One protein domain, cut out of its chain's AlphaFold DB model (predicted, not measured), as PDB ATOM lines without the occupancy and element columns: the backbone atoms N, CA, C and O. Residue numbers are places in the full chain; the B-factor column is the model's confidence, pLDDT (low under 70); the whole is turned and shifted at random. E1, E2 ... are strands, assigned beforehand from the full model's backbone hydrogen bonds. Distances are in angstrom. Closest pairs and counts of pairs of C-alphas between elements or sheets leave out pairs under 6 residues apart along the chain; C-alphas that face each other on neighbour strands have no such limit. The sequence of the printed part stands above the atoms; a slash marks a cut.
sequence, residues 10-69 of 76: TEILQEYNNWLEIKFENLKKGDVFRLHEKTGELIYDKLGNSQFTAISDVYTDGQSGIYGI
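This is residues 10 to 69 of the 76 residues of an uncharacterized protein of Candidatus Izimaplasma sp. HR2 (UniProt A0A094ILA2). With little regular structure, this is a small, strongly twisted three-strand sheet and a long stretch, residues 38 to 69, that folds back to pair briefly with E3 and ends in a loop, where residues 59 to 60 pair with 67 to 68. The 60 printed residues hold E1, E2 and E3, all strand by class with 16 residues, in the antiparallel order E2 E1 E3. The whole is compact, radius of gyration of the C-alphas 12.0 A, spanning 36 by 24 by 21 A.

E1, residues 10 to 14, begins at C-alpha 10 (-44.246, -17.601, 1.251) and is 12.8 A long. E2, residues 18 to 22, measures 12.6 A. E3, residues 32 to 37, measures 17.5 A, ending at C-alpha 37 (-42.494, -10.628, 7.433).

The hairpin E1 and E2 has N 14 and O 18 within hydrogen-bond range, 2.8 A. E1 and E3 are antiparallel at 149 degrees, with N 13 and O 32 at 2.8 A. E2 and E3 are only just apart, 8.3 A at closest. Residues 32 to 33 pair antiparallel with 52 to 53.

The farthest C-alphas, Tyr 16 and Gln 63, are 39.0 A apart. The printed part has no cut. Residue 62 is under pLDDT 70.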
ATOM      1  N   THR A  10     -45.236 -16.755   1.918       93.19
ATOM      2  CA  THR A  10     -44.246 -17.601   1.251       93.19
ATOM      3  C   THR A  10     -44.438 -17.446  -0.247       93.19
ATOM      4  O   THR A  10     -45.566 -17.507  -0.733       93.19
ATOM      5  N   GLU A  11     -43.356 -17.249  -0.987       95.44
ATOM      6  CA  GLU A  11     -43.394 -17.240  -2.447       95.44
ATOM      7  C   GLU A  11     -42.368 -18.217  -3.001       95.44
ATOM      8  O   GLU A  11     -41.256 -18.290  -2.483       95.44
ATOM      9  N   ILE A  12     -42.727 -18.932  -4.063       96.00
ATOM     10  CA  ILE A  12     -41.809 -19.790  -4.817       96.00
ATOM     11  C   ILE A  12     -41.412 -19.127  -6.128       96.00
ATOM     12  O   ILE A  12     -42.204 -18.409  -6.746       96.00
ATOM     13  N   LEU A  13     -40.185 -19.391  -6.557       95.69
ATOM     14  CA  LEU A  13     -39.681 -19.001  -7.860       95.69
ATOM     15  C   LEU A  13     -40.258 -19.938  -8.923       95.69
ATOM     16  O   LEU A  13     -40.011 -21.143  -8.920       95.69
ATOM     17  N   GLN A  14     -41.015 -19.371  -9.849       92.75
ATOM     18  CA  GLN A  14     -41.509 -20.046 -11.040       92.75
ATOM     19  C   GLN A  14     -40.657 -19.704 -12.264       92.75
ATOM     20  O   GLN A  14     -39.705 -18.917 -12.215       92.75
ATOM     21  N   GLU A  15     -41.025 -20.301 -13.395       86.62
ATOM     22  CA  GLU A  15     -40.425 -20.005 -14.687       86.62
ATOM     23  C   GLU A  15     -40.435 -18.497 -14.984       86.62
ATOM     24  O   GLU A  15     -41.304 -17.737 -14.541       86.62
ATOM     25  N   TYR A  16     -39.447 -18.064 -15.766       88.25
ATOM     26  CA  TYR A  16     -39.266 -16.660 -16.144       88.25
ATOM     27  C   TYR A  16     -39.051 -15.705 -14.957       88.25
ATOM     28  O   TYR A  16     -39.341 -14.517 -15.068       88.25
ATOM     29  N   ASN A  17     -38.498 -16.206 -13.844       88.00
ATOM     30  CA  ASN A  17     -38.141 -15.408 -12.666       88.00
ATOM     31  C   ASN A  17     -39.351 -14.730 -11.989       88.00
ATOM     32  O   ASN A  17     -39.230 -13.656 -11.394       88.00
ATOM     33  N   ASN A  18     -40.529 -15.353 -12.104       93.56
ATOM     34  CA  ASN A  18     -41.757 -14.889 -11.467       93.56
ATOM     35  C   ASN A  18     -41.895 -15.494 -10.072       93.56
ATOM     36  O   ASN A  18     -41.617 -16.673  -9.879       93.56
ATOM     37  N   TRP A  19     -42.371 -14.706  -9.113       94.25
ATOM     38  CA  TRP A  19     -42.628 -15.175  -7.754       94.25
ATOM     39  C   TRP A  19     -44.122 -15.408  -7.570       94.25
ATOM     40  O   TRP A  19     -44.924 -14.499  -7.796       94.25
ATOM     41  N   LEU A  20     -44.493 -16.627  -7.183       94.69
ATOM     42  CA  LEU A  20     -45.875 -17.009  -6.918       94.69
ATOM     43  C   LEU A  20     -46.070 -17.224  -5.424       94.69
ATOM     44  O   LEU A  20     -45.383 -18.043  -4.817       94.69
ATOM     45  N   GLU A  21     -47.045 -16.525  -4.849       94.38
ATOM     46  CA  GLU A  21     -47.460 -16.741  -3.468       94.38
ATOM     47  C   GLU A  21     -48.091 -18.123  -3.292       94.38
ATOM     48  O   GLU A  21     -49.011 -18.508  -4.016       94.38
ATOM     49  N   ILE A  22     -47.598 -18.856  -2.298       93.56
ATOM     50  CA  ILE A  22     -48.125 -20.154  -1.895       93.56
ATOM     51  C   ILE A  22     -48.258 -20.213  -0.375       93.56
ATOM     52  O   ILE A  22     -47.694 -19.408   0.367       93.56
ATOM     53  N   LYS A  23     -48.980 -21.221   0.112       90.88
ATOM     54  CA  LYS A  23     -48.922 -21.572   1.529       90.88
ATOM     55  C   LYS A  23     -47.603 -22.271   1.834       90.88
ATOM     56  O   LYS A  23     -47.186 -23.128   1.058       90.88
ATOM     57  N   PHE A  24     -47.014 -21.977   2.991       89.88
ATOM     58  CA  PHE A  24     -45.774 -22.616   3.438       89.88
ATOM     59  C   PHE A  24     -45.868 -24.149   3.410       89.88
ATOM     60  O   PHE A  24     -44.975 -24.798   2.886       89.88
ATOM     61  N   GLU A  25     -46.992 -24.721   3.863       90.19
ATOM     62  CA  GLU A  25     -47.252 -26.174   3.883       90.19
ATOM     63  C   GLU A  25     -47.207 -26.858   2.502       90.19
ATOM     64  O   GLU A  25     -47.089 -28.081   2.411       90.19
ATOM     65  N   ASN A  26     -47.274 -26.076   1.420       93.06
ATOM     66  CA  ASN A  26     -47.213 -26.585   0.055       93.06
ATOM     67  C   ASN A  26     -45.790 -26.645  -0.512       93.06
ATOM     68  O   ASN A  26     -45.637 -27.228  -1.585       93.06
ATOM     69  N   LEU A  27     -44.780 -26.089   0.172       92.81
ATOM     70  CA  LEU A  27     -43.386 -26.173  -0.268       92.81
ATOM     71  C   LEU A  27     -42.948 -27.633  -0.426       92.81
ATOM     72  O   LEU A  27     -43.288 -28.510   0.382       92.81
ATOM     73  N   LYS A  28     -42.168 -27.883  -1.474       94.75
ATOM     74  CA  LYS A  28     -41.594 -29.186  -1.798       94.75
ATOM     75  C   LYS A  28     -40.088 -29.103  -1.897       94.75
ATOM     76  O   LYS A  28     -39.507 -28.057  -2.184       94.75
ATOM     77  N   LYS A  29     -39.448 -30.253  -1.700       95.00
ATOM     78  CA  LYS A  29     -38.020 -30.393  -1.961       95.00
ATOM     79  C   LYS A  29     -37.692 -29.927  -3.385       95.00
ATOM     80  O   LYS A  29     -38.255 -30.434  -4.351       95.00
ATOM     81  N   GLY A  30     -36.716 -29.034  -3.499       93.25
ATOM     82  CA  GLY A  30     -36.251 -28.447  -4.752       93.25
ATOM     83  C   GLY A  30     -36.850 -27.076  -5.062       93.25
ATOM     84  O   GLY A  30     -36.305 -26.387  -5.921       93.25
ATOM     85  N   ASP A  31     -37.903 -26.653  -4.359       94.75
ATOM     86  CA  ASP A  31     -38.452 -25.311  -4.536       94.75
ATOM     87  C   ASP A  31     -37.442 -24.260  -4.069       94.75
ATOM     88  O   ASP A  31     -36.901 -24.335  -2.962       94.75
ATOM     89  N   VAL A  32     -37.224 -23.247  -4.905       94.88
ATOM     90  CA  VAL A  32     -36.568 -22.005  -4.491       94.88
ATOM     91  C   VAL A  32     -37.657 -21.072  -3.992       94.88
ATOM     92  O   VAL A  32     -38.612 -20.794  -4.717       94.88
ATOM     93  N   PHE A  33     -37.537 -20.591  -2.763       94.00
ATOM     94  CA  PHE A  33     -38.570 -19.795  -2.117       94.00
ATOM     95  C   PHE A  33     -37.999 -18.602  -1.358       94.00
ATOM     96  O   PHE A  33     -36.805 -18.523  -1.070       94.00
ATOM     97  N   ARG A  34     -38.880 -17.662  -1.027       94.12
ATOM     98  CA  ARG A  34     -38.599 -16.533  -0.142       94.12
ATOM     99  C   ARG A  34     -39.733 -16.349   0.849       94.12
ATOM    100  O   ARG A  34     -40.890 -16.667   0.564       94.12
ATOM    101  N   LEU A  35     -39.381 -15.847   2.023       91.88
ATOM    102  CA  LEU A  35     -40.316 -15.597   3.110       91.88
ATOM    103  C   LEU A  35     -40.432 -14.100   3.348       91.88
ATOM    104  O   LEU A  35     -39.456 -13.364   3.193       91.88
ATOM    105  N   HIS A  36     -41.626 -13.671   3.738       91.56
ATOM    106  CA  HIS A  36     -41.886 -12.291   4.100       91.56
ATOM    107  C   HIS A  36     -42.437 -12.184   5.516       91.56
ATOM    108  O   HIS A  36     -43.315 -12.954   5.935       91.56
ATOM    109  N   GLU A  37     -41.959 -11.148   6.190       87.62
ATOM    110  CA  GLU A  37     -42.494 -10.628   7.433       87.62
ATOM    111  C   GLU A  37     -43.944 -10.180   7.263       87.62
ATOM    112  O   GLU A  37     -44.467  -9.944   6.166       87.62
ATOM    113  N   LYS A  38     -44.590  -9.955   8.402       81.25
ATOM    114  CA  LYS A  38     -45.952  -9.427   8.482       81.25
ATOM    115  C   LYS A  38     -46.132  -8.072   7.791       81.25
ATOM    116  O   LYS A  38     -47.253  -7.736   7.400       81.25
ATOM    117  N   THR A  39     -45.044  -7.318   7.673       85.06
ATOM    118  CA  THR A  39     -44.937  -6.002   7.032       85.06
ATOM    119  C   THR A  39     -44.777  -6.086   5.511       85.06
ATOM    120  O   THR A  39     -44.937  -5.074   4.833       85.06
ATOM    121  N   GLY A  40     -44.502  -7.275   4.961       84.69
ATOM    122  CA  GLY A  40     -44.185  -7.500   3.547       84.69
ATOM    123  C   GLY A  40     -42.688  -7.459   3.226       84.69
ATOM    124  O   GLY A  40     -42.300  -7.734   2.089       84.69
ATOM    125  N   GLU A  41     -41.842  -7.153   4.210       89.62
ATOM    126  CA  GLU A  41     -40.385  -7.161   4.069       89.62
ATOM    127  C   GLU A  41     -39.851  -8.588   3.924       89.62
ATOM    128  O   GLU A  41     -40.397  -9.522   4.503       89.62
ATOM    129  N   LEU A  42     -38.791  -8.765   3.131       91.06
ATOM    130  CA  LEU A  42     -38.148 -10.067   2.981       91.06
ATOM    131  C   LEU A  42     -37.420 -10.458   4.264       91.06
ATOM    132  O   LEU A  42     -36.754  -9.632   4.885       91.06
ATOM    133  N   ILE A  43     -37.499 -11.740   4.599       89.38
ATOM    134  CA  ILE A  43     -36.661 -12.341   5.630       89.38
ATOM    135  C   ILE A  43     -35.298 -12.641   5.016       89.38
ATOM    136  O   ILE A  43     -35.203 -13.196   3.920       89.38
ATOM    137  N   TYR A  44     -34.246 -12.279   5.744       88.56
ATOM    138  CA  TYR A  44     -32.864 -12.531   5.363       88.56
ATOM    139  C   TYR A  44     -32.214 -13.470   6.377       88.56
ATOM    140  O   TYR A  44     -32.448 -13.353   7.581       88.56
ATOM    141  N   ASP A  45     -31.375 -14.388   5.902       83.88
ATOM    142  CA  ASP A  45     -30.471 -15.125   6.779       83.88
ATOM    143  C   ASP A  45     -29.343 -14.221   7.312       83.88
ATOM    144  O   ASP A  45     -29.189 -13.052   6.942       83.88
ATOM    145  N   LYS A  46     -28.499 -14.786   8.178       80.56
ATOM    146  CA  LYS A  46     -27.344 -14.082   8.758       80.56
ATOM    147  C   LYS A  46     -26.282 -13.674   7.728       80.56
ATOM    148  O   LYS A  46     -25.408 -12.875   8.055       80.56
ATOM    149  N   LEU A  47     -26.328 -14.230   6.519       84.62
ATOM    150  CA  LEU A  47     -25.425 -13.931   5.409       84.62
ATOM    151  C   LEU A  47     -26.024 -12.892   4.442       84.62
ATOM    152  O   LEU A  47     -25.332 -12.454   3.525       84.62
ATOM    153  N   GLY A  48     -27.273 -12.469   4.658       87.62
ATOM    154  CA  GLY A  48     -27.985 -11.522   3.805       87.62
ATOM    155  C   GLY A  48     -28.699 -12.158   2.610       87.62
ATOM    156  O   GLY A  48     -29.082 -11.434   1.692       87.62
ATOM    157  N   ASN A  49     -28.903 -13.480   2.594       89.69
ATOM    158  CA  ASN A  49     -29.692 -14.153   1.561       89.69
ATOM    159  C   ASN A  49     -31.179 -14.147   1.929       89.69
ATOM    160  O   ASN A  49     -31.543 -14.494   3.049       89.69
ATOM    161  N   SER A  50     -32.042 -13.803   0.973       91.50
ATOM    162  CA  SER A  50     -33.509 -13.870   1.109       91.50
ATOM    163  C   SER A  50     -34.165 -14.921   0.214       91.50
ATOM    164  O   SER A  50     -35.390 -15.021   0.160       91.50
ATOM    165  N   GLN A  51     -33.351 -15.689  -0.512       92.50
ATOM    166  CA  GLN A  51     -33.782 -16.810  -1.336       92.50
ATOM    167  C   GLN A  51     -33.205 -18.087  -0.741       92.50
ATOM    168  O   GLN A  51     -32.017 -18.143  -0.423       92.50
ATOM    169  N   PHE A  52     -34.051 -19.096  -0.606       91.12
ATOM    170  CA  PHE A  52     -33.737 -20.359   0.043       91.12
ATOM    171  C   PHE A  52     -34.107 -21.507  -0.884       91.12
ATOM    172  O   PHE A  52     -35.148 -21.444  -1.537       91.12
ATOM    173  N   THR A  53     -33.308 -22.572  -0.908       93.00
ATOM    174  CA  THR A  53     -33.675 -23.801  -1.614       93.00
ATOM    175  C   THR A  53     -34.146 -24.833  -0.604       93.00
ATOM    176  O   THR A  53     -33.416 -25.202   0.318       93.00
ATOM    177  N   ALA A  54     -35.364 -25.338  -0.774       93.19
ATOM    178  CA  ALA A  54     -35.880 -26.434   0.029       93.19
ATOM    179  C   ALA A  54     -35.095 -27.727  -0.257       93.19
ATOM    180  O   ALA A  54     -35.100 -28.239  -1.376       93.19
ATOM    181  N   ILE A  55     -34.449 -28.303   0.759       94.00
ATOM    182  CA  ILE A  55     -33.759 -29.604   0.653       94.00
ATOM    183  C   ILE A  55     -34.607 -30.769   1.184       94.00
ATOM    184  O   ILE A  55     -34.243 -31.935   1.000       94.00
ATOM    185  N   SER A  56     -35.759 -30.465   1.785       92.88
ATOM    186  CA  SER A  56     -36.774 -31.423   2.225       92.88
ATOM    187  C   SER A  56     -38.173 -30.982   1.799       92.88
ATOM    188  O   SER A  56     -38.397 -29.816   1.483       92.88
ATOM    189  N   ASP A  57     -39.125 -31.911   1.850       92.31
ATOM    190  CA  ASP A  57     -40.536 -31.538   1.931       92.31
ATOM    191  C   ASP A  57     -40.829 -30.914   3.302       92.31
ATOM    192  O   ASP A  57     -40.065 -31.100   4.260       92.31
ATOM    193  N   VAL A  58     -41.939 -30.181   3.399       91.31
ATOM    194  CA  VAL A  58     -42.432 -29.680   4.685       91.31
ATOM    195  C   VAL A  58     -42.766 -30.852   5.601       91.31
ATOM    196  O   VAL A  58     -43.458 -31.794   5.210       91.31
ATOM    197  N   TYR A  59     -42.303 -30.764   6.841       88.12
ATOM    198  CA  TYR A  59     -42.633 -31.690   7.916       88.12
ATOM    199  C   TYR A  59     -43.271 -30.930   9.073       88.12
ATOM    200  O   TYR A  59     -43.062 -29.732   9.241       88.12
ATOM    201  N   THR A  60     -44.054 -31.618   9.889       85.88
ATOM    202  CA  THR A  60     -44.492 -31.080  11.176       85.88
ATOM    203  C   THR A  60     -43.492 -31.490  12.244       85.88
ATOM    204  O   THR A  60     -43.081 -32.651  12.317       85.88
ATOM    205  N   ASP A  61     -43.079 -30.544  13.085       77.31
ATOM    206  CA  ASP A  61     -42.425 -30.912  14.331       77.31
ATOM    207  C   ASP A  61     -43.465 -31.683  15.175       77.31
ATOM    208  O   ASP A  61     -44.598 -31.254  15.391       77.31
ATOM    209  N   GLY A  62     -43.138 -32.910  15.576       69.31
ATOM    210  CA  GLY A  62     -44.101 -33.801  16.238       69.31
ATOM    211  C   GLY A  62     -44.500 -33.366  17.655       69.31
ATOM    212  O   GLY A  62     -45.208 -34.108  18.329       69.31
ATOM    213  N   GLN A  63     -44.011 -32.215  18.130       74.50
ATOM    214  CA  GLN A  63     -44.172 -31.725  19.502       74.50
ATOM    215  C   GLN A  63     -45.036 -30.463  19.580       74.50
ATOM    216  O   GLN A  63     -45.880 -30.365  20.468       74.50
ATOM    217  N   SER A  64     -44.860 -29.528  18.647       75.12
ATOM    218  CA  SER A  64     -45.538 -28.228  18.631       75.12
ATOM    219  C   SER A  64     -46.556 -28.129  17.489       75.12
ATOM    220  O   SER A  64     -47.388 -27.223  17.484       75.12
ATOM    221  N   GLY A  65     -46.512 -29.060  16.527       75.25
ATOM    222  CA  GLY A  65     -47.333 -29.019  15.319       75.25
ATOM    223  C   GLY A  65     -46.908 -27.910  14.356       75.25
ATOM    224  O   GLY A  65     -47.674 -27.556  13.461       75.25
ATOM    225  N   ILE A  66     -45.709 -27.349  14.539       81.75
ATOM    226  CA  ILE A  66     -45.187 -26.268  13.704       81.75
ATOM    227  C   ILE A  66     -44.655 -26.875  12.407       81.75
ATOM    228  O   ILE A  66     -43.938 -27.878  12.423       81.75
ATOM    229  N   TYR A  67     -44.997 -26.261  11.276       84.00
ATOM    230  CA  TYR A  67     -44.422 -26.632   9.990       84.00
ATOM    231  C   TYR A  67     -42.950 -26.212   9.919       84.00
ATOM    232  O   TYR A  67     -42.613 -25.047  10.114       84.00
ATOM    233  N   GLY A  68     -42.080 -27.166   9.607       87.12
ATOM    234  CA  GLY A  68     -40.659 -26.975   9.361       87.12
ATOM    235  C   GLY A  68     -40.278 -27.404   7.948       87.12
ATOM    236  O   GLY A  68     -40.916 -28.265   7.343       87.12
ATOM    237  N   ILE A  69     -39.215 -26.803   7.424       89.56
ATOM    238  CA  ILE A  69     -38.577 -27.204   6.171       89.56
ATOM    239  C   ILE A  69     -37.066 -27.093   6.340       89.56
ATOM    240  O   ILE A  69     -36.575 -26.169   6.985       89.56
TER     241      ILE A  69